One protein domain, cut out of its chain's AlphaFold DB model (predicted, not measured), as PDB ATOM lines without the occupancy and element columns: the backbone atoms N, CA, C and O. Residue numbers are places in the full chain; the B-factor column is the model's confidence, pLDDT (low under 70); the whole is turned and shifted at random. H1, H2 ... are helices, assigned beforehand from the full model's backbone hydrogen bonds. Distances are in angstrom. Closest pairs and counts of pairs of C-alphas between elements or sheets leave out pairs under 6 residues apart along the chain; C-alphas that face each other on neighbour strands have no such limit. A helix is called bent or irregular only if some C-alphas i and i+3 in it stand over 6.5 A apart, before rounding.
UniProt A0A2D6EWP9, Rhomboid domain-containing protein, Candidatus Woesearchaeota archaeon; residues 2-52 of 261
ATOM      1  N   ASN A   2     167.574 183.080  58.965       50.34
ATOM      2  CA  ASN A   2     166.827 184.324  59.188       50.34
ATOM      3  C   ASN A   2     167.800 185.505  59.065       50.34
ATOM      4  O   ASN A   2     168.787 185.574  59.795       50.34
ATOM      5  N   LYS A   3     167.564 186.378  58.082       71.75
ATOM      6  CA  LYS A   3     168.429 187.519  57.766       71.75
ATOM      7  C   LYS A   3     168.311 188.550  58.890       71.75
ATOM      8  O   LYS A   3     167.201 188.962  59.210       71.75
ATOM      9  N   ILE A   4     169.436 188.962  59.474       75.94
ATOM     10  CA  ILE A   4     169.473 190.011  60.505       75.94
ATOM     11  C   ILE A   4     168.927 191.317  59.883       75.94
ATOM     12  O   ILE A   4     169.513 191.799  58.902       75.94
ATOM     13  N   PRO A   5     167.806 191.884  60.373       81.56
ATOM     14  CA  PRO A   5     167.236 193.111  59.810       81.56
ATOM     15  C   PRO A   5     168.200 194.292  59.985       81.56
ATOM     16  O   PRO A   5     168.981 194.324  60.934       81.56
ATOM     17  N   SER A   6     168.228 195.240  59.036       85.25
ATOM     18  CA  SER A   6     168.976 196.494  59.260       85.25
ATOM     19  C   SER A   6     168.204 197.425  60.181       85.25
ATOM     20  O   SER A   6     166.990 197.309  60.334       85.25
ATOM     21  N   GLU A   7     168.914 198.387  60.748       87.56
ATOM     22  CA  GLU A   7     168.310 199.416  61.587       87.56
ATOM     23  C   GLU A   7     167.344 200.298  60.804       87.56
ATOM     24  O   GLU A   7     166.208 200.486  61.220       87.56
ATOM     25  N   THR A   8     167.719 200.689  59.582       87.31
ATOM     26  CA  THR A   8     166.813 201.363  58.643       87.31
ATOM     27  C   THR A   8     165.536 200.558  58.394       87.31
ATOM     28  O   THR A   8     164.449 201.124  58.325       87.31
ATOM     29  N   GLN A   9     165.625 199.228  58.266       88.00
ATOM     30  CA  GLN A   9     164.436 198.390  58.079       88.00
ATOM     31  C   GLN A   9     163.544 198.392  59.318       88.00
ATOM     32  O   GLN A   9     162.326 198.485  59.166       88.00
ATOM     33  N   LEU A  10     164.127 198.302  60.517       90.06
ATOM     34  CA  LEU A  10     163.384 198.415  61.771       90.06
ATOM     35  C   LEU A  10     162.699 199.784  61.866       90.06
ATOM     36  O   LEU A  10     161.487 199.848  62.059       90.06
ATOM     37  N   PHE A  11     163.449 200.863  61.648       89.69
ATOM     38  CA  PHE A  11     162.948 202.233  61.687       89.69
ATOM     39  C   PHE A  11     161.772 202.442  60.722       89.69
ATOM     40  O   PHE A  11     160.695 202.887  61.121       89.69
ATOM     41  N   LEU A  12     161.914 202.019  59.461       90.25
ATOM     42  CA  LEU A  12     160.843 202.119  58.467       90.25
ATOM     43  C   LEU A  12     159.612 201.275  58.826       90.25
ATOM     44  O   LEU A  12     158.492 201.675  58.508       90.25
ATOM     45  N   ARG A  13     159.784 200.111  59.469       91.56
ATOM     46  CA  ARG A  13     158.651 199.313  59.969       91.56
ATOM     47  C   ARG A  13     157.909 200.042  61.081       91.56
ATOM     48  O   ARG A  13     156.683 200.096  61.026       91.56
ATOM     49  N   GLN A  14     158.631 200.651  62.020       91.50
ATOM     50  CA  GLN A  14     158.019 201.430  63.097       91.50
ATOM     51  C   GLN A  14     157.261 202.647  62.554       91.50
ATOM     52  O   GLN A  14     156.098 202.839  62.903       91.50
ATOM     53  N   LEU A  15     157.845 203.397  61.615       92.06
ATOM     54  CA  LEU A  15     157.150 204.511  60.960       92.06
ATOM     55  C   LEU A  15     155.880 204.059  60.227       92.06
ATOM     56  O   LEU A  15     154.818 204.662  60.380       92.06
ATOM     57  N   LYS A  16     155.961 202.966  59.457       94.12
ATOM     58  CA  LYS A  16     154.792 202.400  58.763       94.12
ATOM     59  C   LYS A  16     153.714 201.929  59.735       94.12
ATOM     60  O   LYS A  16     152.534 202.025  59.405       94.12
ATOM     61  N   PHE A  17     154.100 201.398  60.893       95.44
ATOM     62  CA  PHE A  17     153.159 201.010  61.935       95.44
ATOM     63  C   PHE A  17     152.454 202.236  62.523       95.44
ATOM     64  O   PHE A  17     151.227 202.259  62.546       95.44
ATOM     65  N   LEU A  18     153.205 203.274  62.911       94.75
ATOM     66  CA  LEU A  18     152.646 204.515  63.457       94.75
ATOM     67  C   LEU A  18     151.662 205.173  62.482       94.75
ATOM     68  O   LEU A  18     150.557 205.533  62.878       94.75
ATOM     69  N   ALA A  19     152.002 205.224  61.191       96.50
ATOM     70  CA  ALA A  19     151.109 205.745  60.154       96.50
ATOM     71  C   ALA A  19     149.789 204.954  60.025       96.50
ATOM     72  O   ALA A  19     148.760 205.510  59.649       96.50
ATOM     73  N   LYS A  20     149.799 203.650  60.341       96.19
ATOM     74  CA  LYS A  20     148.619 202.770  60.291       96.19
ATOM     75  C   LYS A  20     147.883 202.656  61.626       96.19
ATOM     76  O   LYS A  20     146.804 202.061  61.656       96.19
ATOM     77  N   LEU A  21     148.435 203.196  62.713       96.88
ATOM     78  CA  LEU A  21     147.920 203.001  64.066       96.88
ATOM     79  C   LEU A  21     146.454 203.446  64.229       96.88
ATOM     80  O   LEU A  21     145.680 202.650  64.762       96.88
ATOM     81  N   PRO A  22     146.004 204.615  63.718       97.62
ATOM     82  CA  PRO A  22     144.599 205.019  63.845       97.62
ATOM     83  C   PRO A  22     143.633 204.033  63.172       97.62
ATOM     84  O   PRO A  22     142.611 203.657  63.743       97.62
ATOM     85  N   TYR A  23     143.991 203.555  61.976       97.50
ATOM     86  CA  TYR A  23     143.205 202.567  61.238       97.50
ATOM     87  C   TYR A  23     143.175 201.211  61.957       97.50
ATOM     88  O   TYR A  23     142.121 200.585  62.063       97.50
ATOM     89  N   LEU A  24     144.314 200.769  62.499       96.94
ATOM     90  CA  LEU A  24     144.403 199.527  63.264       96.94
ATOM     91  C   LEU A  24     143.543 199.581  64.536       96.94
ATOM     92  O   LEU A  24     142.812 198.630  64.806       96.94
ATOM     93  N   LEU A  25     143.571 200.695  65.275       97.50
ATOM     94  CA  LEU A  25     142.739 200.900  66.466       97.50
ATOM     95  C   LEU A  25     141.244 200.835  66.133       97.50
ATOM     96  O   LEU A  25     140.498 200.144  66.827       97.50
ATOM     97  N   LEU A  26     140.811 201.465  65.034       97.88
ATOM     98  CA  LEU A  26     139.428 201.366  64.561       97.88
ATOM     99  C   LEU A  26     139.033 199.909  64.275       97.88
ATOM    100  O   LEU A  26     137.976 199.454  64.706       97.88
ATOM    101  N   LEU A  27     139.882 199.150  63.577       97.88
ATOM    102  CA  LEU A  27     139.600 197.744  63.281       97.88
ATOM    103  C   LEU A  27     139.542 196.867  64.539       97.88
ATOM    104  O   LEU A  27     138.744 195.930  64.585       97.88
ATOM    105  N   ILE A  28     140.364 197.161  65.546       97.44
ATOM    106  CA  ILE A  28     140.345 196.468  66.838       97.44
ATOM    107  C   ILE A  28     139.043 196.775  67.597       97.44
ATOM    108  O   ILE A  28     138.397 195.849  68.086       97.44
ATOM    109  N   LEU A  29     138.607 198.041  67.635       97.44
ATOM    110  CA  LEU A  29     137.326 198.444  68.236       97.44
ATOM    111  C   LEU A  29     136.135 197.755  67.555       97.44
ATOM    112  O   LEU A  29     135.221 197.276  68.221       97.44
ATOM    113  N   LEU A  30     136.188 197.628  66.226       98.12
ATOM    114  CA  LEU A  30     135.201 196.899  65.424       98.12
ATOM    115  C   LEU A  30     135.333 195.367  65.527       98.12
ATOM    116  O   LEU A  30     134.656 194.653  64.788       98.12
ATOM    117  N   LYS A  31     136.213 194.846  66.397       96.12
ATOM    118  CA  LYS A  31     136.514 193.413  66.574       96.12
ATOM    119  C   LYS A  31     136.935 192.691  65.281       96.12
ATOM    120  O   LYS A  31     136.816 191.474  65.182       96.12
ATOM    121  N   LYS A  32     137.452 193.426  64.287       97.25
ATOM    122  CA  LYS A  32     137.967 192.890  63.009       97.25
ATOM    123  C   LYS A  32     139.453 192.518  63.068       97.25
ATOM    124  O   LYS A  32     139.949 191.849  62.166       97.25
ATOM    125  N   ARG A  33     140.172 192.989  64.088       97.12
ATOM    126  CA  ARG A  33     141.613 192.789  64.322       97.12
ATOM    127  C   ARG A  33     141.874 192.508  65.801       97.12
ATOM    128  O   ARG A  33     141.012 192.777  66.638       97.12
ATOM    129  N   GLN A  34     143.043 191.962  66.130       96.81
ATOM    130  CA  GLN A  34     143.384 191.577  67.505       96.81
ATOM    131  C   GLN A  34     144.269 192.625  68.191       96.81
ATOM    132  O   GLN A  34     145.216 193.130  67.595       96.81
ATOM    133  N   TRP A  35     144.049 192.870  69.490       95.69
ATOM    134  CA  TRP A  35     144.885 193.772  70.302       95.69
ATOM    135  C   TRP A  35     146.376 193.403  70.296       95.69
ATOM    136  O   TRP A  35     147.227 194.283  70.388       95.69
ATOM    137  N   LYS A  36     146.709 192.114  70.123       95.62
ATOM    138  CA  LYS A  36     148.096 191.631  70.016       95.62
ATOM    139  C   LYS A  36     148.869 192.272  68.857       95.62
ATOM    140  O   LYS A  36     150.085 192.387  68.947       95.62
ATOM    141  N   GLU A  37     148.191 192.735  67.805       94.56
ATOM    142  CA  GLU A  37     148.833 193.427  66.678       94.56
ATOM    143  C   GLU A  37     149.457 194.770  67.097       94.56
ATOM    144  O   GLU A  37     150.410 195.218  66.461       94.56
ATOM    145  N   LEU A  38     149.007 195.377  68.205       95.00
ATOM    146  CA  LEU A  38     149.638 196.578  68.765       95.00
ATOM    147  C   LEU A  38     151.047 196.314  69.313       95.00
ATOM    148  O   LEU A  38     151.843 197.241  69.424       95.00
ATOM    149  N   LEU A  39     151.381 195.054  69.610       95.19
ATOM    150  CA  LEU A  39     152.703 194.646  70.090       95.19
ATOM    151  C   LEU A  39     153.698 194.386  68.947       95.19
ATOM    152  O   LEU A  39     154.851 194.045  69.206       95.19
ATOM    153  N   THR A  40     153.291 194.551  67.683       93.06
ATOM    154  CA  THR A  40     154.160 194.305  66.519       93.06
ATOM    155  C   THR A  40     155.465 195.113  66.556       93.06
ATOM    156  O   THR A  40     156.513 194.502  66.358       93.06
ATOM    157  N   PRO A  41     155.476 196.429  66.876       92.88
ATOM    158  CA  PRO A  41     156.724 197.196  66.959       92.88
ATOM    159  C   PRO A  41     157.685 196.652  68.015       92.88
ATOM    160  O   PRO A  41     158.893 196.604  67.795       92.88
ATOM    161  N   TRP A  42     157.140 196.198  69.145       92.75
ATOM    162  CA  TRP A  42     157.910 195.587  70.221       92.75
ATOM    163  C   TRP A  42     158.531 194.264  69.765       92.75
ATOM    164  O   TRP A  42     159.719 194.026  69.963       92.75
ATOM    165  N   HIS A  43     157.753 193.421  69.082       91.62
ATOM    166  CA  HIS A  43     158.255 192.176  68.508       91.62
ATOM    167  C   HIS A  43     159.332 192.408  67.438       91.62
ATOM    168  O   HIS A  43     160.351 191.715  67.444       91.62
ATOM    169  N   ASP A  44     159.141 193.388  66.548       91.19
ATOM    170  CA  ASP A  44     160.128 193.783  65.537       91.19
ATOM    171  C   ASP A  44     161.433 194.259  66.194       91.19
ATOM    172  O   ASP A  44     162.515 193.838  65.780       91.19
ATOM    173  N   PHE A  45     161.337 195.088  67.243       91.19
ATOM    174  CA  PHE A  45     162.492 195.572  67.999       91.19
ATOM    175  C   PHE A  45     163.278 194.425  68.635       91.19
ATOM    176  O   PHE A  45     164.479 194.317  68.402       91.19
ATOM    177  N   TRP A  46     162.625 193.527  69.379       91.69
ATOM    178  CA  TRP A  46     163.326 192.403  70.009       91.69
ATOM    179  C   TRP A  46     163.878 191.417  68.991       91.69
ATOM    180  O   TRP A  46     164.986 190.919  69.162       91.69
ATOM    181  N   SER A  47     163.156 191.173  67.899       90.56
ATOM    182  CA  SER A  47     163.653 190.335  66.805       90.56
ATOM    183  C   SER A  47     164.917 190.917  66.184       90.56
ATOM    184  O   SER A  47     165.816 190.173  65.808       90.56
ATOM    185  N   TYR A  48     164.998 192.243  66.084       90.56
ATOM    186  CA  TYR A  48     166.177 192.957  65.624       90.56
ATOM    187  C   TYR A  48     167.316 192.936  66.655       90.56
ATOM    188  O   TYR A  48     168.438 192.567  66.311       90.56
ATOM    189  N   ALA A  49     167.026 193.280  67.911       90.56
ATOM    190  CA  ALA A  49     168.016 193.388  68.978       90.56
ATOM    191  C   ALA A  49     168.644 192.029  69.318       90.56
ATOM    192  O   ALA A  49     169.832 191.969  69.618       90.56
ATOM    193  N   LEU A  50     167.862 190.945  69.213       92.06
ATOM    194  CA  LEU A  50     168.275 189.574  69.528       92.06
ATOM    195  C   LEU A  50     168.817 188.787  68.318       92.06
ATOM    196  O   LEU A  50     169.216 187.625  68.444       92.06
ATOM    197  N   ALA A  51     168.825 189.387  67.125       91.88
ATOM    198  CA  ALA A  51     169.280 188.729  65.903       91.88
ATOM    199  C   ALA A  51     170.785 188.366  65.867       91.88
ATOM    200  O   ALA A  51     171.087 187.262  65.386       91.88
ATOM    201  N   PRO A  52     171.730 189.224  66.320       95.00
ATOM    202  CA  PRO A  52     173.162 188.929  66.262       95.00
ATOM    203  C   PRO A  52     173.585 188.045  67.445       95.00
ATOM    204  O   PRO A  52     173.965 188.515  68.514       95.00
TER     205      PRO A  52
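What this domain is: This is residues 2 to 52 of the 261 residues of the protein "Rhomboid domain-containing protein" of Candidatus Woesearchaeota archaeon (UniProt A0A2D6EWP9). The chain makes a loose rod folded back on itself: H1a and H2 lie side by side, running opposite ways, while H1b, the second arm of the bent helix H1, slants toward H2 at one end. The printed part has 51 residues with two named helices, H1 then H2, and no named strand: all helix. It is loose, with a radius of gyration of the C-alphas of 12.5 A and spans of 39 by 17 by 14 A.

Where its parts are: H1, residues 7 to 29, was assigned as one helix by its hydrogen bonds but is bent: C-alphas 19 and 22 are 7.5 A apart. Arm H1a, residues 7 to 19, begins at C-alpha 7 (168.310, 199.416, 61.587) and measures 18.4 A; H1b, residues 22 to 29, measures 10.7 A. H2, residues 35 to 49, measures 23.2 A, ends at C-alpha 49 (168.016, 193.388, 68.978) and is irregular: C-alphas 38 and 41 are 7.3 A apart.

How they stand to each other: H1a and H1b stand at a steep tilt of 64 degrees. H1a and H2 touch, the closest C-alphas being those of Gln 14 and Pro 41, 5.9 A apart, at a shallow tilt of 14 degrees, opposite ways. H1b and H2 are close but not clearly touching; their closest C-alphas, Ile 28 and Trp 35, are 6.3 A apart. Each O i to N i+4 pair is within hydrogen-bond range in H1a and H1b, and 7 of 11 in H2.

The domain as a whole: The C-alphas farthest apart, Leu 30 and Pro 52, are 38.8 A apart. The link from H1 to H2 is tight, and the printed part has no cut. Residue 2 is under pLDDT 70.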